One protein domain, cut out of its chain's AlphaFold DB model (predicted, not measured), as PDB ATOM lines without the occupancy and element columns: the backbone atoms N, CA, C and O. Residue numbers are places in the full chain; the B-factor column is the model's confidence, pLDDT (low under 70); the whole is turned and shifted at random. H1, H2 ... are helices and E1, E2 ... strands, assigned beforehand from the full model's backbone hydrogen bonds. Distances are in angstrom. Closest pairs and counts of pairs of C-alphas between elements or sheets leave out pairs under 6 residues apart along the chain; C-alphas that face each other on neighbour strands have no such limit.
ATOM      1  N   LYS A   3     -75.090   2.663  29.119       88.25
ATOM      2  CA  LYS A   3     -75.566   1.734  30.158       88.25
ATOM      3  C   LYS A   3     -75.663   2.472  31.488       88.25
ATOM      4  O   LYS A   3     -74.677   3.054  31.934       88.25
ATOM      5  N   VAL A   4     -76.834   2.427  32.110       92.81
ATOM      6  CA  VAL A   4     -77.107   3.118  33.376       92.81
ATOM      7  C   VAL A   4     -77.617   2.131  34.418       92.81
ATOM      8  O   VAL A   4     -78.354   1.200  34.106       92.81
ATOM      9  N   TYR A   5     -77.218   2.333  35.667       95.38
ATOM     10  CA  TYR A   5     -77.715   1.598  36.824       95.38
ATOM     11  C   TYR A   5     -79.160   1.994  37.157       95.38
ATOM     12  O   TYR A   5     -80.009   1.145  37.424       95.38
ATOM     13  N   PHE A   6     -79.448   3.293  37.091       96.62
ATOM     14  CA  PHE A   6     -80.757   3.880  37.361       96.62
ATOM     15  C   PHE A   6     -80.894   5.196  36.588       96.62
ATOM     16  O   PHE A   6     -79.922   5.944  36.509       96.62
ATOM     17  N   SER A   7     -82.064   5.518  36.036       97.12
ATOM     18  CA  SER A   7     -82.324   6.843  35.464       97.12
ATOM     19  C   SER A   7     -83.802   7.230  35.462       97.12
ATOM     20  O   SER A   7     -84.670   6.374  35.309       97.12
ATOM     21  N   THR A   8     -84.057   8.533  35.601       97.00
ATOM     22  CA  THR A   8     -85.365   9.197  35.434       97.00
ATOM     23  C   THR A   8     -85.330  10.306  34.373       97.00
ATOM     24  O   THR A   8     -86.231  11.143  34.294       97.00
ATOM     25  N   TRP A   9     -84.250  10.383  33.591       95.56
ATOM     26  CA  TRP A   9     -83.956  11.540  32.753       95.56
ATOM     27  C   TRP A   9     -84.966  11.724  31.617       95.56
ATOM     28  O   TRP A   9     -85.174  10.816  30.814       95.56
ATOM     29  N   LYS A  10     -85.545  12.929  31.499       90.75
ATOM     30  CA  LYS A  10     -86.522  13.286  30.448       90.75
ATOM     31  C   LYS A  10     -87.650  12.245  30.320       90.75
ATOM     32  O   LYS A  10     -87.999  11.830  29.217       90.75
ATOM     33  N   ASP A  11     -88.186  11.819  31.465       86.69
ATOM     34  CA  ASP A  11     -89.266  10.831  31.595       86.69
ATOM     35  C   ASP A  11     -88.915   9.403  31.111       86.69
ATOM     36  O   ASP A  11     -89.781   8.526  31.083       86.69
ATOM     37  N   GLU A  12     -87.650   9.126  30.767       93.19
ATOM     38  CA  GLU A  12     -87.149   7.763  30.569       93.19
ATOM     39  C   GLU A  12     -86.845   7.135  31.934       93.19
ATOM     40  O   GLU A  12     -85.922   7.555  32.633       93.19
ATOM     41  N   PHE A  13     -87.623   6.118  32.314       96.19
ATOM     42  CA  PHE A  13     -87.407   5.372  33.550       96.19
ATOM     43  C   PHE A  13     -86.633   4.077  33.286       96.19
ATOM     44  O   PHE A  13     -87.125   3.177  32.599       96.19
ATOM     45  N   ILE A  14     -85.440   3.967  33.870       96.25
ATOM     46  CA  ILE A  14     -84.605   2.763  33.841       96.25
ATOM     47  C   ILE A  14     -84.233   2.390  35.274       96.25
ATOM     48  O   ILE A  14     -83.674   3.202  36.003       96.25
ATOM     49  N   ASP A  15     -84.478   1.137  35.654       96.19
ATOM     50  CA  ASP A  15     -84.074   0.589  36.949       96.19
ATOM     51  C   ASP A  15     -83.396  -0.779  36.766       96.19
ATOM     52  O   ASP A  15     -84.021  -1.789  36.409       96.19
ATOM     53  N   ASN A  16     -82.079  -0.797  36.969       95.31
ATOM     54  CA  ASN A  16     -81.243  -1.992  36.902       95.31
ATOM     55  C   ASN A  16     -80.680  -2.387  38.272       95.31
ATOM     56  O   ASN A  16     -79.764  -3.211  38.350       95.31
ATOM     57  N   ARG A  17     -81.246  -1.857  39.363       93.69
ATOM     58  CA  ARG A  17     -80.869  -2.250  40.723       93.69
ATOM     59  C   ARG A  17     -81.071  -3.754  40.916       93.69
ATOM     60  O   ARG A  17     -82.095  -4.318  40.536       93.69
ATOM     61  N   GLY A  18     -80.060  -4.417  41.474       89.12
ATOM     62  CA  GLY A  18     -80.052  -5.869  41.673       89.12
ATOM     63  C   GLY A  18     -79.754  -6.713  40.425       89.12
ATOM     64  O   GLY A  18     -79.750  -7.938  40.535       89.12
ATOM     65  N   LYS A  19     -79.480  -6.100  39.263       91.62
ATOM     66  CA  LYS A  19     -79.079  -6.805  38.032       91.62
ATOM     67  C   LYS A  19     -77.567  -6.712  37.793       91.62
ATOM     68  O   LYS A  19     -76.973  -5.671  38.094       91.62
ATOM     69  N   PRO A  20     -76.937  -7.744  37.204       89.56
ATOM     70  CA  PRO A  20     -75.534  -7.684  36.802       89.56
ATOM     71  C   PRO A  20     -75.325  -6.674  35.654       89.56
ATOM     72  O   PRO A  20     -76.232  -6.435  34.853       89.56
ATOM     73  N   LYS A  21     -74.134  -6.059  35.571       86.94
ATOM     74  CA  LYS A  21     -73.829  -4.936  34.654       86.94
ATOM     75  C   LYS A  21     -74.007  -5.295  33.174       86.94
ATOM     76  O   LYS A  21     -74.298  -4.440  32.332       86.94
ATOM     77  N   GLU A  22     -73.855  -6.568  32.839       88.31
ATOM     78  CA  GLU A  22     -74.049  -7.110  31.499       88.31
ATOM     79  C   GLU A  22     -75.501  -6.945  31.026       88.31
ATOM     80  O   GLU A  22     -75.716  -6.659  29.847       88.31
ATOM     81  N   GLU A  23     -76.462  -7.038  31.950       90.38
ATOM     82  CA  GLU A  23     -77.910  -6.964  31.708       90.38
ATOM     83  C   GLU A  23     -78.483  -5.543  31.809       90.38
ATOM     84  O   GLU A  23     -79.685  -5.345  31.622       90.38
ATOM     85  N   TRP A  24     -77.655  -4.541  32.122       92.38
ATOM     86  CA  TRP A  24     -78.135  -3.168  32.242       92.38
ATOM     87  C   TRP A  24     -78.654  -2.649  30.905       92.38
ATOM     88  O   TRP A  24     -77.950  -2.675  29.891       92.38
ATOM     89  N   ALA A  25     -79.886  -2.140  30.937       90.94
ATOM     90  CA  ALA A  25     -80.484  -1.429  29.822       90.94
ATOM     91  C   ALA A  25     -79.666  -0.179  29.458       90.94
ATOM     92  O   ALA A  25     -79.077   0.486  30.316       90.94
ATOM     93  N   GLU A  26     -79.654   0.139  28.168       91.44
ATOM     94  CA  GLU A  26     -79.040   1.354  27.656       91.44
ATOM     95  C   GLU A  26     -80.068   2.480  27.589       91.44
ATOM     96  O   GLU A  26     -81.179   2.288  27.098       91.44
ATOM     97  N   SER A  27     -79.673   3.662  28.052       92.25
ATOM     98  CA  SER A  27     -80.448   4.879  27.859       92.25
ATOM     99  C   SER A  27     -80.396   5.333  26.403       92.25
ATOM    100  O   SER A  27     -79.347   5.259  25.740       92.25
ATOM    101  N   ALA A  28     -81.516   5.884  25.929       91.88
ATOM    102  CA  ALA A  28     -81.587   6.586  24.652       91.88
ATOM    103  C   ALA A  28     -80.730   7.870  24.625       91.88
ATOM    104  O   ALA A  28     -80.441   8.396  23.545       91.88
ATOM    105  N   PHE A  29     -80.303   8.373  25.788       92.00
ATOM    106  CA  PHE A  29     -79.494   9.578  25.935       92.00
ATOM    107  C   PHE A  29     -77.997   9.264  26.053       92.00
ATOM    108  O   PHE A  29     -77.574   8.226  26.566       92.00
ATOM    109  N   ASN A  30     -77.168  10.181  25.554       91.81
ATOM    110  CA  ASN A  30     -75.712  10.060  25.599       91.81
ATOM    111  C   ASN A  30     -75.174  10.723  26.871       91.81
ATOM    112  O   ASN A  30     -74.681  11.848  26.829       91.81
ATOM    113  N   PHE A  31     -75.307  10.038  28.005       92.56
ATOM    114  CA  PHE A  31     -74.715  10.492  29.265       92.56
ATOM    115  C   PHE A  31     -73.185  10.430  29.232       92.56
ATOM    116  O   PHE A  31     -72.637   9.553  28.552       92.56
ATOM    117  N   PRO A  32     -72.502  11.285  30.016       91.31
ATOM    118  CA  PRO A  32     -71.049  11.286  30.134       91.31
ATOM    119  C   PRO A  32     -70.568  10.079  30.949       91.31
ATOM    120  O   PRO A  32     -70.159  10.242  32.087       91.31
ATOM    121  N   VAL A  33     -70.654   8.852  30.422       89.81
ATOM    122  CA  VAL A  33     -70.225   7.636  31.155       89.81
ATOM    123  C   VAL A  33     -68.740   7.710  31.498       89.81
ATOM    124  O   VAL A  33     -68.353   7.413  32.620       89.81
ATOM    125  N   GLN A  34     -67.937   8.173  30.544       91.56
ATOM    126  CA  GLN A  34     -66.540   8.514  30.738       91.56
ATOM    127  C   GLN A  34     -66.432  10.043  30.779       91.56
ATOM    128  O   GLN A  34     -66.798  10.709  29.806       91.56
ATOM    129  N   TYR A  35     -65.985  10.604  31.904       92.88
ATOM    130  CA  TYR A  35     -65.878  12.053  32.078       92.88
ATOM    131  C   TYR A  35     -64.717  12.620  31.258       92.88
ATOM    132  O   TYR A  35     -64.895  13.566  30.493       92.88
ATOM    133  N   ASN A  36     -63.542  12.005  31.360       91.38
ATOM    134  CA  ASN A  36     -62.391  12.283  30.502       91.38
ATOM    135  C   ASN A  36     -61.624  10.980  30.219       91.38
ATOM    136  O   ASN A  36     -62.071   9.907  30.605       91.38
ATOM    137  N   THR A  37     -60.479  11.049  29.542       85.94
ATOM    138  CA  THR A  37     -59.696   9.860  29.153       85.94
ATOM    139  C   THR A  37     -59.361   8.911  30.303       85.94
ATOM    140  O   THR A  37     -59.243   7.712  30.063       85.94
ATOM    141  N   ASP A  38     -59.257   9.424  31.527       88.62
ATOM    142  CA  ASP A  38     -58.719   8.709  32.685       88.62
ATOM    143  C   ASP A  38     -59.743   8.535  33.818       88.62
ATOM    144  O   ASP A  38     -59.483   7.813  34.779       88.62
ATOM    145  N   ILE A  39     -60.900   9.199  33.724       92.12
ATOM    146  CA  ILE A  39     -61.890   9.293  34.799       92.12
ATOM    147  C   ILE A  39     -63.277   8.917  34.273       92.12
ATOM    148  O   ILE A  39     -63.808   9.559  33.363       92.12
ATOM    149  N   ASP A  40     -63.883   7.907  34.898       93.38
ATOM    150  CA  ASP A  40     -65.272   7.513  34.673       93.38
ATOM    151  C   ASP A  40     -66.220   8.312  35.568       93.38
ATOM    152  O   ASP A  40     -65.911   8.630  36.714       93.38
ATOM    153  N   SER A  41     -67.416   8.598  35.064       94.75
ATOM    154  CA  SER A  41     -68.457   9.235  35.860       94.75
ATOM    155  C   SER A  41     -69.244   8.201  36.652       94.75
ATOM    156  O   SER A  41     -69.680   7.178  36.120       94.75
ATOM    157  N   LYS A  42     -69.541   8.520  37.910       95.25
ATOM    158  CA  LYS A  42     -70.428   7.732  38.769       95.25
ATOM    159  C   LYS A  42     -71.899   8.106  38.597       95.25
ATOM    160  O   LYS A  42     -72.763   7.227  38.606       95.25
ATOM    161  N   ALA A  43     -72.191   9.395  38.435       97.00
ATOM    162  CA  ALA A  43     -73.554   9.900  38.297       97.00
ATOM    163  C   ALA A  43     -73.615  11.184  37.467       97.00
ATOM    164  O   ALA A  43     -72.663  11.960  37.425       97.00
ATOM    165  N   PHE A  44     -74.770  11.423  36.859       97.69
ATOM    166  CA  PHE A  44     -75.154  12.668  36.217       97.69
ATOM    167  C   PHE A  44     -76.509  13.117  36.770       97.69
ATOM    168  O   PHE A  44     -77.463  12.342  36.816       97.69
ATOM    169  N   ILE A  45     -76.608  14.371  37.194       98.06
ATOM    170  CA  ILE A  45     -77.828  14.966  37.742       98.06
ATOM    171  C   ILE A  45     -78.052  16.338  37.111       98.06
ATOM    172  O   ILE A  45     -77.119  17.130  36.958       98.06
ATOM    173  N   GLY A  46     -79.287  16.637  36.714       97.12
ATOM    174  CA  GLY A  46     -79.589  17.899  36.052       97.12
ATOM    175  C   GLY A  46     -81.075  18.204  35.928       97.12
ATOM    176  O   GLY A  46     -81.924  17.540  36.514       97.12
ATOM    177  N   TRP A  47     -81.389  19.222  35.128       95.12
ATOM    178  CA  TRP A  47     -82.725  19.827  35.028       95.12
ATOM    179  C   TRP A  47     -83.866  18.866  34.665       95.12
ATOM    180  O   TRP A  47     -85.023  19.190  34.917       95.12
ATOM    181  N   ALA A  48     -83.559  17.714  34.066       94.81
ATOM    182  CA  ALA A  48     -84.547  16.745  33.606       94.81
ATOM    183  C   ALA A  48     -84.523  15.414  34.375       94.81
ATOM    184  O   ALA A  48     -85.186  14.477  33.939       94.81
ATOM    185  N   GLY A  49     -83.775  15.314  35.478       96.75
ATOM    186  CA  GLY A  49     -83.711  14.109  36.310       96.75
ATOM    187  C   GLY A  49     -82.284  13.676  36.638       96.75
ATOM    188  O   GLY A  49     -81.335  14.467  36.588       96.75
ATOM    189  N   ILE A  50     -82.139  12.399  36.976       97.31
ATOM    190  CA  ILE A  50     -80.879  11.777  37.394       97.31
ATOM    191  C   ILE A  50     -80.559  10.552  36.526       97.31
ATOM    192  O   ILE A  50     -81.453   9.863  36.034       97.31
ATOM    193  N   ALA A  51     -79.273  10.277  36.335       97.19
ATOM    194  CA  ALA A  51     -78.744   9.049  35.763       97.19
ATOM    195  C   ALA A  51     -77.546   8.577  36.597       97.19
ATOM    196  O   ALA A  51     -76.582   9.313  36.794       97.19
ATOM    197  N   LEU A  52     -77.606   7.351  37.103       96.75
ATOM    198  CA  LEU A  52     -76.522   6.699  37.828       96.75
ATOM    199  C   LEU A  52     -75.816   5.728  36.888       96.75
ATOM    200  O   LEU A  52     -76.464   4.890  36.263       96.75
ATOM    201  N   MET A  53     -74.494   5.819  36.801       94.62
ATOM    202  CA  MET A  53     -73.653   4.935  35.984       94.62
ATOM    203  C   MET A  53     -72.974   3.848  36.829       94.62
ATOM    204  O   MET A  53     -72.360   2.930  36.286       94.62
ATOM    205  N   SER A  54     -73.110   3.936  38.153       92.25
ATOM    206  CA  SER A  54     -72.568   3.007  39.138       92.25
ATOM    207  C   SER A  54     -73.596   2.742  40.242       92.25
ATOM    208  O   SER A  54     -74.427   3.602  40.535       92.25
ATOM    209  N   ASP A  55     -73.525   1.566  40.862       89.75
ATOM    210  CA  ASP A  55     -74.222   1.243  42.113       89.75
ATOM    211  C   ASP A  55     -73.509   1.833  43.347       89.75
ATOM    212  O   ASP A  55     -74.067   1.903  44.443       89.75
ATOM    213  N   ASP A  56     -72.283   2.318  43.162       91.88
ATOM    214  CA  ASP A  56     -71.436   2.925  44.179       91.88
ATOM    215  C   ASP A  56     -71.602   4.458  44.237       91.88
ATOM    216  O   ASP A  56     -70.649   5.213  44.028       91.88
ATOM    217  N   VAL A  57     -72.828   4.931  44.501       93.94
ATOM    218  CA  VAL A  57     -73.180   6.365  44.574       93.94
ATOM    219  C   VAL A  57     -73.895   6.678  45.887       93.94
ATOM    220  O   VAL A  57     -74.811   5.967  46.277       93.94
ATOM    221  N   ASP A  58     -73.500   7.764  46.555       95.50
ATOM    222  CA  ASP A  58     -74.275   8.352  47.654       95.50
ATOM    223  C   ASP A  58     -75.263   9.367  47.070       95.50
ATOM    224  O   ASP A  58     -74.907  10.511  46.774       95.50
ATOM    225  N   VAL A  59     -76.504   8.928  46.858       96.19
ATOM    226  CA  VAL A  59     -77.549   9.750  46.229       96.19
ATOM    227  C   VAL A  59     -77.962  10.938  47.097       96.19
ATOM    228  O   VAL A  59     -78.360  11.973  46.562       96.19
ATOM    229  N   VAL A  60     -77.815  10.832  48.420       96.81
ATOM    230  CA  VAL A  60     -78.126  11.924  49.349       96.81
ATOM    231  C   VAL A  60     -77.050  12.996  49.254       96.81
ATOM    232  O   VAL A  60     -77.380  14.166  49.075       96.81
ATOM    233  N   LYS A  61     -75.768  12.617  49.262       96.19
ATOM    234  CA  LYS A  61     -74.663  13.567  49.060       96.19
ATOM    235  C   LYS A  61     -74.694  14.199  47.667       96.19
ATOM    236  O   LYS A  61     -74.453  15.401  47.550       96.19
ATOM    237  N   LEU A  62     -75.047  13.433  46.632       97.25
ATOM    238  CA  LEU A  62     -75.264  13.952  45.278       97.25
ATOM    239  C   LEU A  62     -76.365  15.024  45.256       97.25
ATOM    240  O   LEU A  62     -76.167  16.090  44.670       97.25
ATOM    241  N   ALA A  63     -77.498  14.769  45.920       97.94
ATOM    242  CA  ALA A  63     -78.583  15.735  46.072       97.94
ATOM    243  C   ALA A  63     -78.132  16.992  46.832       97.94
ATOM    244  O   ALA A  63     -78.416  18.106  46.390       97.94
ATOM    245  N   THR A  64     -77.382  16.829  47.930       97.56
ATOM    246  CA  THR A  64     -76.824  17.940  48.715       97.56
ATOM    247  C   THR A  64     -75.918  18.828  47.866       97.56
ATOM    248  O   THR A  64     -76.107  20.044  47.843       97.56
ATOM    249  N   GLU A  65     -74.953  18.252  47.140       97.25
ATOM    250  CA  GLU A  65     -74.045  19.044  46.303       97.25
ATOM    251  C   GLU A  65     -74.790  19.689  45.128       97.25
ATOM    252  O   GLU A  65     -74.542  20.855  44.837       97.25
ATOM    253  N   TYR A  66     -75.771  19.018  44.512       97.94
ATOM    254  CA  TYR A  66     -76.597  19.631  43.464       97.94
ATOM    255  C   TYR A  66     -77.398  20.833  43.990       97.94
ATOM    256  O   TYR A  66     -77.392  21.910  43.386       97.94
ATOM    257  N   ALA A  67     -78.041  20.679  45.152       97.75
ATOM    258  CA  ALA A  67     -78.781  21.750  45.813       97.75
ATOM    259  C   ALA A  67     -77.864  22.921  46.202       97.75
ATOM    260  O   ALA A  67     -78.237  24.079  46.018       97.75
ATOM    261  N   LYS A  68     -76.634  22.636  46.648       97.00
ATOM    262  CA  LYS A  68     -75.605  23.644  46.941       97.00
ATOM    263  C   LYS A  68     -75.229  24.467  45.711       97.00
ATOM    264  O   LYS A  68     -75.127  25.687  45.814       97.00
ATOM    265  N   GLN A  69     -75.063  23.841  44.542       96.38
ATOM    266  CA  GLN A  69     -74.781  24.585  43.305       96.38
ATOM    267  C   GLN A  69     -75.900  25.582  42.991       96.38
ATOM    268  O   GLN A  69     -75.642  26.741  42.656       96.38
ATOM    269  N   TYR A  70     -77.156  25.159  43.159       95.81
ATOM    270  CA  TYR A  70     -78.287  26.060  42.990       95.81
ATOM    271  C   TYR A  70     -78.363  27.136  44.078       95.81
ATOM    272  O   TYR A  70     -78.695  28.281  43.768       95.81
ATOM    273  N   GLN A  71     -78.039  26.822  45.333       95.81
ATOM    274  CA  GLN A  71     -77.957  27.819  46.400       95.81
ATOM    275  C   GLN A  71     -76.956  28.921  46.030       95.81
ATOM    276  O   GLN A  71     -77.333  30.092  46.019       95.81
ATOM    277  N   VAL A  72     -75.726  28.559  45.649       93.94
ATOM    278  CA  VAL A  72     -74.683  29.519  45.242       93.94
ATOM    279  C   VAL A  72     -75.175  30.405  44.093       93.94
ATOM    280  O   VAL A  72     -75.057  31.630  44.149       93.94
ATOM    281  N   TYR A  73     -75.797  29.802  43.076       92.06
ATOM    282  CA  TYR A  73     -76.391  30.540  41.961       92.06
ATOM    283  C   TYR A  73     -77.521  31.488  42.410       92.06
ATOM    284  O   TYR A  73     -77.567  32.661  42.033       92.06
ATOM    285  N   SER A  74     -78.468  30.985  43.203       90.06
ATOM    286  CA  SER A  74     -79.699  31.696  43.562       90.06
ATOM    287  C   SER A  74     -79.467  32.817  44.579       90.06
ATOM    288  O   SER A  74     -80.142  33.851  44.501       90.06
ATOM    289  N   GLU A  75     -78.484  32.669  45.472       88.69
ATOM    290  CA  GLU A  75     -78.031  33.721  46.385       88.69
ATOM    291  C   GLU A  75     -77.377  34.884  45.632       88.69
ATOM    292  O   GLU A  75     -77.649  36.040  45.966       88.69
ATOM    293  N   ALA A  76     -76.602  34.595  44.580       84.88
ATOM    294  CA  ALA A  76     -76.043  35.616  43.695       84.88
ATOM    295  C   ALA A  76     -77.123  36.300  42.832       84.88
ATOM    296  O   ALA A  76     -77.076  37.509  42.615       84.88
ATOM    297  N   CYS A  77     -78.123  35.547  42.357       86.88
ATOM    298  CA  CYS A  77     -79.197  36.063  41.503       86.88
ATOM    299  C   CYS A  77     -80.191  36.967  42.259       86.88
ATOM    300  O   CYS A  77     -80.509  38.068  41.812       86.88
ATOM    301  N   GLY A  78     -80.755  36.489  43.374       84.62
ATOM    302  CA  GLY A  78     -81.634  37.266  44.259       84.62
ATOM    303  C   GLY A  78     -82.985  37.753  43.696       84.62
ATOM    304  O   GLY A  78     -83.703  38.463  44.398       84.62
ATOM    305  N   ARG A  79     -83.377  37.381  42.466       84.44
ATOM    306  CA  ARG A  79     -84.532  37.974  41.743       84.44
ATOM    307  C   ARG A  79     -85.925  37.576  42.241       84.44
ATOM    308  O   ARG A  79     -86.895  38.290  41.979       84.44
ATOM    309  N   CYS A  80     -86.072  36.414  42.876       91.25
ATOM    310  CA  CYS A  80     -87.362  35.949  43.387       91.25
ATOM    311  C   CYS A  80     -87.198  35.188  44.704       91.25
ATOM    312  O   CYS A  80     -86.232  34.445  44.878       91.25
ATOM    313  N   ALA A  81     -88.145  35.383  45.624       93.69
ATOM    314  CA  ALA A  81     -88.129  34.731  46.929       93.69
ATOM    315  C   ALA A  81     -88.204  33.193  46.838       93.69
ATOM    316  O   ALA A  81     -87.384  32.567  47.507       93.69
ATOM    317  N   PRO A  82     -89.071  32.583  45.993       93.50
ATOM    318  CA  PRO A  82     -89.122  31.126  45.858       93.50
ATOM    319  C   PRO A  82     -87.780  30.529  45.435       93.50
ATOM    320  O   PRO A  82     -87.313  29.591  46.062       93.50
ATOM    321  N   GLY A  83     -87.109  31.120  44.442       92.62
ATOM    322  CA  GLY A  83     -85.805  30.631  43.996       92.62
ATOM    323  C   GLY A  83     -84.699  30.830  45.037       92.62
ATOM    324  O   GLY A  83     -83.988  29.889  45.366       92.62
ATOM    325  N   ARG A  84     -84.573  32.042  45.598       93.94
ATOM    326  CA  ARG A  84     -83.495  32.376  46.549       93.94
ATOM    327  C   ARG A  84     -83.607  31.597  47.860       93.94
ATOM    328  O   ARG A  84     -82.636  30.999  48.308       93.94
ATOM    329  N   TRP A  85     -84.773  31.644  48.505       95.12
ATOM    330  CA  TRP A  85     -84.964  30.991  49.801       95.12
ATOM    331  C   TRP A  85     -85.214  29.499  49.646       95.12
ATOM    332  O   TRP A  85     -84.686  28.727  50.438       95.12
ATOM    333  N   GLY A  86     -85.941  29.090  48.604       95.56
ATOM    334  CA  GLY A  86     -86.134  27.678  48.302       95.56
ATOM    335  C   GLY A  86     -84.806  26.970  48.052       95.56
ATOM    336  O   GLY A  86     -84.562  25.939  48.664       95.56
ATOM    337  N   GLY A  87     -83.890  27.563  47.276       94.06
ATOM    338  CA  GLY A  87     -82.563  26.983  47.045       94.06
ATOM    339  C   GLY A  87     -81.754  26.756  48.321       94.06
ATOM    340  O   GLY A  87     -81.154  25.696  48.491       94.06
ATOM    341  N   ARG A  88     -81.801  27.712  49.254       96.00
ATOM    342  CA  ARG A  88     -81.177  27.564  50.571       96.00
ATOM    343  C   ARG A  88     -81.828  26.462  51.407       96.00
ATOM    344  O   ARG A  88     -81.112  25.655  51.983       96.00
ATOM    345  N   ILE A  89     -83.161  26.403  51.448       97.62
ATOM    346  CA  ILE A  89     -83.883  25.368  52.202       97.62
ATOM    347  C   ILE A  89     -83.581  23.975  51.639       97.62
ATOM    348  O   ILE A  89     -83.332  23.057  52.414       97.62
ATOM    349  N   LEU A  90     -83.555  23.818  50.309       97.88
ATOM    350  CA  LEU A  90     -83.178  22.557  49.668       97.88
ATOM    351  C   LEU A  90     -81.797  22.094  50.149       97.88
ATOM    352  O   LEU A  90     -81.670  20.970  50.629       97.88
ATOM    353  N   TYR A  91     -80.785  22.963  50.075       98.00
ATOM    354  CA  TYR A  91     -79.435  22.634  50.534       98.00
ATOM    355  C   TYR A  91     -79.391  22.303  52.031       98.00
ATOM    356  O   TYR A  91     -78.921  21.226  52.391       98.00
ATOM    357  N   ASP A  92     -79.916  23.185  52.888       98.12
ATOM    358  CA  ASP A  92     -79.837  23.041  54.347       98.12
ATOM    359  C   ASP A  92     -80.503  21.733  54.822       98.12
ATOM    360  O   ASP A  92     -79.983  21.053  55.712       98.12
ATOM    361  N   LEU A  93     -81.636  21.343  54.222       98.31
ATOM    362  CA  LEU A  93     -82.350  20.116  54.588       98.31
ATOM    363  C   LEU A  93     -81.671  18.851  54.046       98.31
ATOM    364  O   LEU A  93     -81.548  17.876  54.791       98.31
ATOM    365  N   PHE A  94     -81.185  18.849  52.799       98.12
ATOM    366  CA  PHE A  94     -80.410  17.713  52.285       98.12
ATOM    367  C   PHE A  94     -79.096  17.533  53.054       98.12
ATOM    368  O   PHE A  94     -78.740  16.407  53.392       98.12
ATOM    369  N   ASP A  95     -78.397  18.617  53.396       97.75
ATOM    370  CA  ASP A  95     -77.197  18.576  54.238       97.75
ATOM    371  C   ASP A  95     -77.497  18.031  55.645       97.75
ATOM    372  O   ASP A  95     -76.790  17.153  56.140       97.75
ATOM    373  N   LYS A  96     -78.596  18.476  56.267       97.94
ATOM    374  CA  LYS A  96     -79.059  17.952  57.563       97.94
ATOM    375  C   LYS A  96     -79.323  16.442  57.512       97.94
ATOM    376  O   LYS A  96     -78.911  15.721  58.423       97.94
ATOM    377  N   ILE A  97     -79.980  15.950  56.458       97.69
ATOM    378  CA  ILE A  97     -80.198  14.508  56.249       97.69
ATOM    379  C   ILE A  97     -78.855  13.794  56.052       97.69
ATOM    380  O   ILE A  97     -78.603  12.788  56.714       97.69
ATOM    381  N   ALA A  98     -77.966  14.336  55.219       96.50
ATOM    382  CA  ALA A  98     -76.663  13.742  54.926       96.50
ATOM    383  C   ALA A  98     -75.749  13.643  56.166       96.50
ATOM    384  O   ALA A  98     -74.963  12.703  56.277       96.50
ATOM    385  N   ARG A  99     -75.897  14.549  57.144       96.56
ATOM    386  CA  ARG A  99     -75.216  14.492  58.454       96.56
ATOM    387  C   ARG A  99     -75.785  13.458  59.433       96.56
ATOM    388  O   ARG A  99     -75.187  13.237  60.482       96.56
ATOM    389  N   GLY A 100     -76.916  12.827  59.119       95.88
ATOM    390  CA  GLY A 100     -77.628  11.927  60.036       95.88
ATOM    391  C   GLY A 100     -78.497  12.651  61.069       95.88
ATOM    392  O   GLY A 100     -78.960  12.043  62.034       95.88
ATOM    393  N   GLU A 101     -78.743  13.947  60.874       97.00
ATOM    394  CA  GLU A 101     -79.548  14.784  61.772       97.00
ATOM    395  C   GLU A 101     -80.989  14.975  61.271       97.00
ATOM    396  O   GLU A 101     -81.808  15.582  61.961       97.00
ATOM    397  N   GLY A 102     -81.313  14.450  60.087       95.56
ATOM    398  CA  GLY A 102     -82.612  14.605  59.436       95.56
ATOM    399  C   GLY A 102     -83.784  13.959  60.180       95.56
ATOM    400  O   GLY A 102     -83.633  13.016  60.964       95.56
ATOM    401  N   GLU A 103     -84.978  14.468  59.905       96.81
ATOM    402  CA  GLU A 103     -86.270  14.006  60.408       96.81
ATOM    403  C   GLU A 103     -87.257  13.801  59.249       96.81
ATOM    404  O   GLU A 103     -87.112  14.378  58.175       96.81
ATOM    405  N   LYS A 104     -88.322  13.018  59.468       95.38
ATOM    406  CA  LYS A 104     -89.363  12.810  58.442       95.38
ATOM    407  C   LYS A 104     -90.062  14.112  58.024       95.38
ATOM    408  O   LYS A 104     -90.448  14.258  56.872       95.38
ATOM    409  N   SER A 105     -90.196  15.059  58.950       97.38
ATOM    410  CA  SER A 105     -90.701  16.412  58.688       97.38
ATOM    411  C   SER A 105     -89.837  17.177  57.680       97.38
ATOM    412  O   SER A 105     -90.386  17.927  56.877       97.38
ATOM    413  N   ASP A 106     -88.517  16.960  57.670       97.88
ATOM    414  CA  ASP A 106     -87.607  17.607  56.718       97.88
ATOM    415  C   ASP A 106     -87.857  17.106  55.286       97.88
ATOM    416  O   ASP A 106     -87.850  17.899  54.348       97.88
ATOM    417  N   VAL A 107     -88.146  15.809  55.110       97.62
ATOM    418  CA  VAL A 107     -88.478  15.220  53.797       97.62
ATOM    419  C   VAL A 107     -89.788  15.787  53.248       97.62
ATOM    420  O   VAL A 107     -89.875  16.131  52.068       97.62
ATOM    421  N   GLU A 108     -90.809  15.928  54.092       97.62
ATOM    422  CA  GLU A 108     -92.078  16.531  53.675       97.62
ATOM    423  C   GLU A 108     -91.915  18.019  53.338       97.62
ATOM    424  O   GLU A 108     -92.448  18.485  52.330       97.62
ATOM    425  N   HIS A 109     -91.091  18.745  54.100       98.00
ATOM    426  CA  HIS A 109     -90.779  20.143  53.818       98.00
ATOM    427  C   HIS A 109     -89.979  20.306  52.511       98.00
ATOM    428  O   HIS A 109     -90.283  21.194  51.712       98.00
ATOM    429  N   LEU A 110     -89.022  19.411  52.226       98.38
ATOM    430  CA  LEU A 110     -88.328  19.362  50.935       98.38
ATOM    431  C   LEU A 110     -89.322  19.217  49.775       98.38
ATOM    432  O   LEU A 110     -89.218  19.953  48.791       98.38
ATOM    433  N   LYS A 111     -90.310  18.319  49.890       98.19
ATOM    434  CA  LYS A 111     -91.351  18.129  48.863       98.19
ATOM    435  C   LYS A 111     -92.228  19.371  48.689       98.19
ATOM    436  O   LYS A 111     -92.538  19.738  47.555       98.19
ATOM    437  N   GLU A 112     -92.630  20.014  49.784       97.88
ATOM    438  CA  GLU A 112     -93.451  21.231  49.765       97.88
ATOM    439  C   GLU A 112     -92.730  22.400  49.076       97.88
ATOM    440  O   GLU A 112     -93.262  23.011  48.140       97.88
ATOM    441  N   VAL A 113     -91.492  22.680  49.494       97.69
ATOM    442  CA  VAL A 113     -90.668  23.755  48.923       97.69
ATOM    443  C   VAL A 113     -90.362  23.475  47.460       97.69
ATOM    444  O   VAL A 113     -90.486  24.377  46.633       97.69
ATOM    445  N   SER A 114     -90.044  22.224  47.121       97.81
ATOM    446  CA  SER A 114     -89.799  21.804  45.740       97.81
ATOM    447  C   SER A 114     -90.987  22.130  44.835       97.81
ATOM    448  O   SER A 114     -90.816  22.819  43.832       97.81
ATOM    449  N   LYS A 115     -92.207  21.725  45.214       96.44
ATOM    450  CA  LYS A 115     -93.428  22.029  44.444       96.44
ATOM    451  C   LYS A 115     -93.663  23.535  44.320       96.44
ATOM    452  O   LYS A 115     -93.893  24.035  43.221       96.44
ATOM    453  N   THR A 116     -93.507  24.270  45.420       95.81
ATOM    454  CA  THR A 116     -93.652  25.734  45.428       95.81
ATOM    455  C   THR A 116     -92.669  26.400  44.464       95.81
ATOM    456  O   THR A 116     -93.047  27.293  43.702       95.81
ATOM    457  N   MET A 117     -91.408  25.963  44.456       95.81
ATOM    458  CA  MET A 117     -90.387  26.465  43.538       95.81
ATOM    459  C   MET A 117     -90.733  26.177  42.075       95.81
ATOM    460  O   MET A 117     -90.611  27.087  41.250       95.81
ATOM    461  N   MET A 118     -91.184  24.956  41.767       94.44
ATOM    462  CA  MET A 118     -91.596  24.542  40.419       94.44
ATOM    463  C   MET A 118     -92.729  25.414  39.865       94.44
ATOM    464  O   MET A 118     -92.712  25.772  38.688       94.44
ATOM    465  N   GLU A 119     -93.679  25.808  40.710       92.75
ATOM    466  CA  GLU A 119     -94.847  26.595  40.297       92.75
ATOM    467  C   GLU A 119     -94.576  28.106  40.246       92.75
ATOM    468  O   GLU A 119     -95.075  28.805  39.362       92.75
ATOM    469  N   THR A 120     -93.792  28.637  41.190       92.69
ATOM    470  CA  THR A 120     -93.753  30.090  41.463       92.69
ATOM    471  C   THR A 120     -92.425  30.775  41.143       92.69
ATOM    472  O   THR A 120     -92.346  32.009  41.161       92.69
ATOM    473  N   SER A 121     -91.371  30.024  40.806       93.31
ATOM    474  CA  SER A 121     -90.103  30.625  40.373       93.31
ATOM    475  C   SER A 121     -90.266  31.401  39.062       93.31
ATOM    476  O   SER A 121     -90.975  30.981  38.144       93.31
ATOM    477  N   LYS A 122     -89.576  32.547  38.962       90.19
ATOM    478  CA  LYS A 122     -89.634  33.459  37.801       90.19
ATOM    479  C   LYS A 122     -88.760  33.040  36.610       90.19
ATOM    480  O   LYS A 122     -88.795  33.710  35.586       90.19
ATOM    481  N   CYS A 123     -87.917  32.027  36.764       89.75
ATOM    482  CA  CYS A 123     -86.973  31.560  35.748       89.75
ATOM    483  C   CYS A 123     -86.961  30.036  35.704       89.75
ATOM    484  O   CYS A 123     -87.362  29.386  36.671       89.75
ATOM    485  N   GLU A 124     -86.457  29.479  34.606       91.31
ATOM    486  CA  GLU A 124     -86.522  28.037  34.387       91.31
ATOM    487  C   GLU A 124     -85.645  27.243  35.362       91.31
ATOM    488  O   GLU A 124     -86.125  26.289  35.957       91.31
ATOM    489  N   ILE A 125     -84.420  27.696  35.645       93.38
ATOM    490  CA  ILE A 125     -83.514  27.040  36.608       93.38
ATOM    491  C   ILE A 125     -84.158  26.824  37.983       93.38
ATOM    492  O   ILE A 125     -84.011  25.761  38.578       93.38
ATOM    493  N   GLY A 126     -84.917  27.807  38.482       94.00
ATOM    494  CA  GLY A 126     -85.625  27.681  39.759       94.00
ATOM    495  C   GLY A 126     -86.818  26.733  39.699       94.00
ATOM    496  O   GLY A 126     -87.199  26.181  40.727       94.00
ATOM    497  N   ARG A 127     -87.383  26.515  38.505       93.38
ATOM    498  CA  ARG A 127     -88.453  25.543  38.286       93.38
ATOM    499  C   ARG A 127     -87.929  24.127  38.062       93.38
ATOM    500  O   ARG A 127     -88.618  23.182  38.412       93.38
ATOM    501  N   THR A 128     -86.732  23.953  37.503       94.81
ATOM    502  CA  THR A 128     -86.224  22.624  37.123       94.81
ATOM    503  C   THR A 128     -85.321  21.977  38.165       94.81
ATOM    504  O   THR A 128     -85.307  20.756  38.264       94.81
ATOM    505  N   VAL A 129     -84.577  22.750  38.966       96.38
ATOM    506  CA  VAL A 129     -83.689  22.194  40.010       96.38
ATOM    507  C   VAL A 129     -84.400  21.243  40.987       96.38
ATOM    508  O   VAL A 129     -83.808  20.224  41.339       96.38
ATOM    509  N   PRO A 130     -85.654  21.489  41.409       97.31
ATOM    510  CA  PRO A 130     -86.346  20.554  42.292       97.31
ATOM    511  C   PRO A 130     -86.629  19.175  41.679       97.31
ATOM    512  O   PRO A 130     -86.769  18.210  42.424       97.31
ATOM    513  N   LYS A 131     -86.712  19.049  40.347       96.56
ATOM    514  CA  LYS A 131     -87.115  17.804  39.669       96.56
ATOM    515  C   LYS A 131     -86.229  16.599  40.032       96.56
ATOM    516  O   LYS A 131     -86.772  15.650  40.592       96.56
ATOM    517  N   PRO A 132     -84.901  16.609  39.800       97.62
ATOM    518  CA  PRO A 132     -84.057  15.475  40.177       97.62
ATOM    519  C   PRO A 132     -84.008  15.232  41.691       97.62
ATOM    520  O   PRO A 132     -83.812  14.101  42.124       97.62
ATOM    521  N   LEU A 133     -84.196  16.272  42.511       98.38
ATOM    522  CA  LEU A 133     -84.235  16.129  43.966       98.38
ATOM    523  C   LEU A 133     -85.487  15.364  44.408       98.38
ATOM    524  O   LEU A 133     -85.395  14.472  45.246       98.38
ATOM    525  N   LEU A 134     -86.642  15.669  43.810       98.12
ATOM    526  CA  LEU A 134     -87.881  14.921  44.021       98.12
ATOM    527  C   LEU A 134     -87.752  13.467  43.553       98.12
ATOM    528  O   LEU A 134     -88.178  12.577  44.283       98.12
ATOM    529  N   ASP A 135     -87.119  13.225  42.402       97.56
ATOM    530  CA  ASP A 135     -86.867  11.865  41.902       97.56
ATOM    531  C   ASP A 135     -86.031  11.043  42.904       97.56
ATOM    532  O   ASP A 135     -86.309   9.866  43.132       97.56
ATOM    533  N   ILE A 136     -85.037  11.665  43.554       97.69
ATOM    534  CA  ILE A 136     -84.240  11.021  44.612       97.69
ATOM    535  C   ILE A 136     -85.103  10.713  45.842       97.69
ATOM    536  O   ILE A 136     -85.063   9.593  46.349       97.69
ATOM    537  N   LEU A 137     -85.912  11.675  46.304       97.56
ATOM    538  CA  LEU A 137     -86.814  11.472  47.446       97.56
ATOM    539  C   LEU A 137     -87.853  10.367  47.193       97.56
ATOM    540  O   LEU A 137     -88.293   9.723  48.144       97.56
ATOM    541  N   GLU A 138     -88.269  10.170  45.940       97.06
ATOM    542  CA  GLU A 138     -89.241   9.151  45.544       97.06
ATOM    543  C   GLU A 138     -88.603   7.767  45.387       97.06
ATOM    544  O   GLU A 138     -89.080   6.795  45.968       97.06
ATOM    545  N   HIS A 139     -87.519   7.661  44.617       97.12
ATOM    546  CA  HIS A 139     -86.971   6.363  44.220       97.12
ATOM    547  C   HIS A 139     -85.897   5.812  45.164       97.12
ATOM    548  O   HIS A 139     -85.557   4.629  45.057       97.12
ATOM    549  N   PHE A 140     -85.383   6.633  46.084       96.56
ATOM    550  CA  PHE A 140     -84.401   6.254  47.110       96.56
ATOM    551  C   PHE A 140     -84.918   6.543  48.530       96.56
ATOM    552  O   PHE A 140     -84.136   6.755  49.459       96.56
ATOM    553  N   SER A 141     -86.244   6.525  48.714       96.31
ATOM    554  CA  SER A 141     -86.890   6.758  50.010       96.31
ATOM    555  C   SER A 141     -86.386   5.813  51.098       96.31
ATOM    556  O   SER A 141     -86.164   6.259  52.215       96.31
ATOM    557  N   ASP A 142     -86.159   4.539  50.766       95.44
ATOM    558  CA  ASP A 142     -85.717   3.520  51.725       95.44
ATOM    559  C   ASP A 142     -84.325   3.834  52.292       95.44
ATOM    560  O   ASP A 142     -84.085   3.666  53.487       95.44
ATOM    561  N   GLU A 143     -83.415   4.338  51.452       94.38
ATOM    562  CA  GLU A 143     -82.075   4.748  51.878       94.38
ATOM    563  C   GLU A 143     -82.148   5.973  52.795       94.38
ATOM    564  O   GLU A 143     -81.536   5.987  53.862       94.38
ATOM    565  N   ILE A 144     -82.951   6.973  52.425       96.75
ATOM    566  CA  ILE A 144     -83.153   8.192  53.219       96.75
ATOM    567  C   ILE A 144     -83.814   7.871  54.566       96.75
ATOM    568  O   ILE A 144     -83.368   8.359  55.608       96.75
ATOM    569  N   ASP A 145     -84.857   7.041  54.565       96.69
ATOM    570  CA  ASP A 145     -85.563   6.624  55.774       96.69
ATOM    571  C   ASP A 145     -84.634   5.867  56.721       96.69
ATOM    572  O   ASP A 145     -84.694   6.077  57.934       96.69
ATOM    573  N   ASP A 146     -83.748   5.028  56.187       96.50
ATOM    574  CA  ASP A 146     -82.751   4.328  56.982       96.50
ATOM    575  C   ASP A 146     -81.730   5.295  57.619       96.50
ATOM    576  O   ASP A 146     -81.451   5.178  58.818       96.50
ATOM    577  N   LEU A 147     -81.226   6.299  56.881       96.19
ATOM    578  CA  LEU A 147     -80.351   7.343  57.448       96.19
ATOM    579  C   LEU A 147     -81.034   8.082  58.610       96.19
ATOM    580  O   LEU A 147     -80.425   8.289  59.665       96.19
ATOM    581  N   ILE A 148     -82.307   8.446  58.429       96.62
ATOM    582  CA  ILE A 148     -83.114   9.182  59.414       96.62
ATOM    583  C   ILE A 148     -83.402   8.328  60.654       96.62
ATOM    584  O   ILE A 148     -83.246   8.810  61.782       96.62
ATOM    585  N   GLN A 149     -83.834   7.078  60.471       96.81
ATOM    586  CA  GLN A 149     -84.205   6.177  61.568       96.81
ATOM    587  C   GLN A 149     -82.994   5.793  62.416       96.81
ATOM    588  O   GLN A 149     -83.087   5.770  63.644       96.81
ATOM    589  N   ASN A 150     -81.856   5.544  61.768       96.44
ATOM    590  CA  ASN A 150     -80.633   5.119  62.442       96.44
ATOM    591  C   ASN A 150     -79.711   6.280  62.835       96.44
ATOM    592  O   ASN A 150     -78.670   6.035  63.443       96.44
ATOM    593  N   LYS A 151     -80.072   7.530  62.501       95.12
ATOM    594  CA  LYS A 151     -79.284   8.744  62.783       95.12
ATOM    595  C   LYS A 151     -77.824   8.604  62.348       95.12
ATOM    596  O   LYS A 151     -76.896   8.899  63.102       95.12
ATOM    597  N   ARG A 152     -77.632   8.112  61.122       94.00
ATOM    598  CA  ARG A 152     -76.309   7.875  60.531       94.00
ATOM    599  C   ARG A 152     -76.038   8.854  59.398       94.00
ATOM    600  O   ARG A 152     -76.943   9.202  58.647       94.00
ATOM    601  N   ALA A 153     -74.782   9.272  59.279       94.00
ATOM    602  CA  ALA A 153     -74.337  10.064  58.140       94.00
ATOM    603  C   ALA A 153     -74.419   9.247  56.840       94.00
ATOM    604  O   ALA A 153     -74.299   8.015  56.864       94.00
ATOM    605  N   SER A 154     -74.605   9.934  55.714       93.81
ATOM    606  CA  SER A 154     -74.630   9.311  54.392       93.81
ATOM    607  C   SER A 154     -73.254   8.743  54.014       93.81
ATOM    608  O   SER A 154     -72.214   9.153  54.543       93.81
ATOM    609  N   LYS A 155     -73.249   7.761  53.106       88.31
ATOM    610  CA  LYS A 155     -72.099   6.902  52.770       88.31
ATOM    611  C   LYS A 155     -70.798   7.671  52.487       88.31
ATOM    612  O   LYS A 155     -69.733   7.234  52.919       88.31
ATOM    613  N   TYR A 156     -70.873   8.805  51.793       89.31
ATOM    614  CA  TYR A 156     -69.730   9.614  51.356       89.31
ATOM    615  C   TYR A 156     -69.735  11.038  51.897       89.31
ATOM    616  O   TYR A 156     -69.028  11.893  51.366       89.31
ATOM    617  N   TYR A 157     -70.477  11.310  52.971       87.94
ATOM    618  CA  TYR A 157     -70.590  12.664  53.512       87.94
ATOM    619  C   TYR A 157     -69.224  13.330  53.780       87.94
ATOM    620  O   TYR A 157     -69.014  14.484  53.410       87.94
ATOM    621  N   ASN A 158     -68.277  12.574  54.352       84.50
ATOM    622  CA  ASN A 158     -66.915  13.024  54.666       84.50
ATOM    623  C   ASN A 158     -65.850  12.506  53.681       84.50
ATOM    624  O   ASN A 158     -64.667  12.535  54.015       84.50
ATOM    625  N   ASN A 159     -66.238  11.979  52.514       81.06
ATOM    626  CA  ASN A 159     -65.275  11.450  51.549       81.06
ATOM    627  C   ASN A 159     -64.804  12.565  50.591       81.06
ATOM    628  O   ASN A 159     -65.613  13.029  49.787       81.06
ATOM    629  N   PRO A 160     -63.528  12.993  50.638       77.75
ATOM    630  CA  PRO A 160     -62.998  14.001  49.724       77.75
ATOM    631  C   PRO A 160     -62.623  13.441  48.341       77.75
ATOM    632  O   PRO A 160     -62.240  14.216  47.473       77.75
ATOM    633  N   GLU A 161     -62.681  12.120  48.135       84.06
ATOM    634  CA  GLU A 161     -62.226  11.468  46.899       84.06
ATOM    635  C   GLU A 161     -63.225  11.589  45.739       84.06
ATOM    636  O   GLU A 161     -62.833  11.380  44.596       84.06
ATOM    637  N   ILE A 162     -64.489  11.941  46.006       89.62
ATOM    638  CA  ILE A 162     -65.509  12.143  44.964       89.62
ATOM    639  C   ILE A 162     -65.588  13.624  44.615       89.62
ATOM    640  O   ILE A 162     -65.835  14.463  45.488       89.62
ATOM    641  N   SER A 163     -65.438  13.936  43.330       92.62
ATOM    642  CA  SER A 163     -65.543  15.306  42.827       92.62
ATOM    643  C   SER A 163     -66.899  15.546  42.173       92.62
ATOM    644  O   SER A 163     -67.381  14.742  41.382       92.62
ATOM    645  N   TYR A 164     -67.516  16.684  42.493       95.31
ATOM    646  CA  TYR A 164     -68.813  17.094  41.959       95.31
ATOM    647  C   TYR A 164     -68.624  18.304  41.055       95.31
ATOM    648  O   TYR A 164     -68.379  19.418  41.522       95.31
ATOM    649  N   ILE A 165     -68.719  18.074  39.752       96.56
ATOM    650  CA  ILE A 165     -68.382  19.059  38.733       96.56
ATOM    651  C   ILE A 165     -69.671  19.568  38.112       96.56
ATOM    652  O   ILE A 165     -70.399  18.816  37.465       96.56
ATOM    653  N   ALA A 166     -69.964  20.848  38.322       96.50
ATOM    654  CA  ALA A 166     -71.206  21.466  37.888       96.50
ATOM    655  C   ALA A 166     -70.986  22.507  36.792       96.50
ATOM    656  O   ALA A 166     -70.006  23.250  36.800       96.50
ATOM    657  N   LYS A 167     -71.953  22.605  35.878       95.81
ATOM    658  CA  LYS A 167     -72.012  23.649  34.859       95.81
ATOM    659  C   LYS A 167     -73.425  24.210  34.752       95.81
ATOM    660  O   LYS A 167     -74.403  23.468  34.641       95.81
ATOM    661  N   VAL A 168     -73.512  25.539  34.755       95.50
ATOM    662  CA  VAL A 168     -74.720  26.263  34.353       95.50
ATOM    663  C   VAL A 168     -74.716  26.388  32.832       95.50
ATOM    664  O   VAL A 168     -73.717  26.794  32.241       95.50
ATOM    665  N   THR A 169     -75.828  26.043  32.196       96.19
ATOM    666  CA  THR A 169     -76.010  26.143  30.743       96.19
ATOM    667  C   THR A 169     -77.405  26.666  30.412       96.19
ATOM    668  O   THR A 169     -78.229  26.848  31.301       96.19
ATOM    669  N   ALA A 170     -77.688  26.893  29.136       97.12
ATOM    670  CA  ALA A 170     -79.022  27.107  28.593       97.12
ATOM    671  C   ALA A 170     -79.034  26.604  27.141       97.12
ATOM    672  O   ALA A 170     -77.977  26.617  26.508       97.12
ATOM    673  N   PRO A 171     -80.195  26.243  26.560       97.44
ATOM    674  CA  PRO A 171     -80.282  25.813  25.160       97.44
ATOM    675  C   PRO A 171     -79.568  26.766  24.188       97.44
ATOM    676  O   PRO A 171     -78.701  26.367  23.423       97.44
TER     677      PRO A 171
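What this domain is: This is residues 3 to 171 of the 680 residues of the protein "FAD-dependent pyridine nucleotide-disulphide oxidoreductase" of Nitratiruptor sp. (strain SB155-2) (UniProt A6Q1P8). Three long helices, H1, H2 and H3, and the shorter H5 form a four-helix bundle that runs up and down, with the small strand hairpin E2 and E3 packed on H5 and the first part of H1. H6 stands crosswise at one end of the bundle, E4 comes closest to H1 at its first residue, with the C-alphas of Tyr 164 and Glu 65 7.1 A apart, and the long unnamed stretch 3 to 33 and E1 extend the hairpin's side. The printed part has 169 residues, with named elements in the order E1 E2 E3 H1 H2 H3 H4 H5 H6 E4; the class is mostly helix, and the two-strand sheet E2 - E3 is antiparallel. It is compact, with a radius of gyration of the C-alphas of 15.7 A and spans of 46 by 43 by 29 A.

How they stand to each other: E2, residues 43 to 46, and E3, residues 49 to 52, form an antiparallel hairpin at 173 degrees; N 44 and O 51 are 2.8 A apart, N 46 and O 49 3.0 A, within hydrogen-bond range. The closest C-alphas of E3 and H5, residues 130 to 139, are those of Gly 49 and Pro 132, 4.1 A apart. H1, residues 59 to 77, touches H5 with residues 59 to 63 alone, Ala 63 and Leu 133 having the closest C-alphas at 6.0 A, at a shallow tilt of 15 degrees, opposite ways. H2, residues 81 to 98, is the hub. It touches H1 in a helical hairpin at a shallow tilt of 28 degrees, with the C-alphas of Gln 71 and Gly 87 closest at 4.7 A. H2 and H3, residues 104 to 120, form another helical hairpin at 26 degrees, with the C-alphas of Pro 82 and Met 117 closest at 5.4 A. H3 touches H5 at a tilt of 36 degrees, only just steep, with the C-alphas of Ser 114 and Pro 130 closest at 5.0 A. H4, residues 124 to 128, touches H3 only at the corner, Met 118 and Arg 127 having the closest C-alphas at 3.9 A. H6, residues 141 to 150, touches residues 97 to 98 of H2 at a steep tilt of 60 degrees, with the C-alphas of Ile 97 and Ile 148 closest at 6.8 A. E4, residues 164 to 169, is near E2; both E4 and E1, residues 34 to 36, pair with no named strand. Every O i to N i+4 pair is within hydrogen-bond range in H1, H3, H4, H5 and H6, and 13 of 14 in H2.

Where its parts are: E1 begins at C-alpha 34, (-66.540, 8.514, 30.738). H1 measures 26.8 A from C-alpha 59 at (-77.549, 9.750, 46.229), H2 25.2 A, H3 24.6 A, H5 14.3 A and H6 14.0 A. E4, 16.1 A, ends at C-alpha 169, (-76.010, 26.143, 30.743).

The domain as a whole: The C-alphas of Glu 22 and Arg 79 are the two farthest apart, 47.4 A. The printed part has no cut, and the link from H6 to E4, 13 residues, is long. Mean pLDDT of the printed part is 94.2, and no printed residue is under 70.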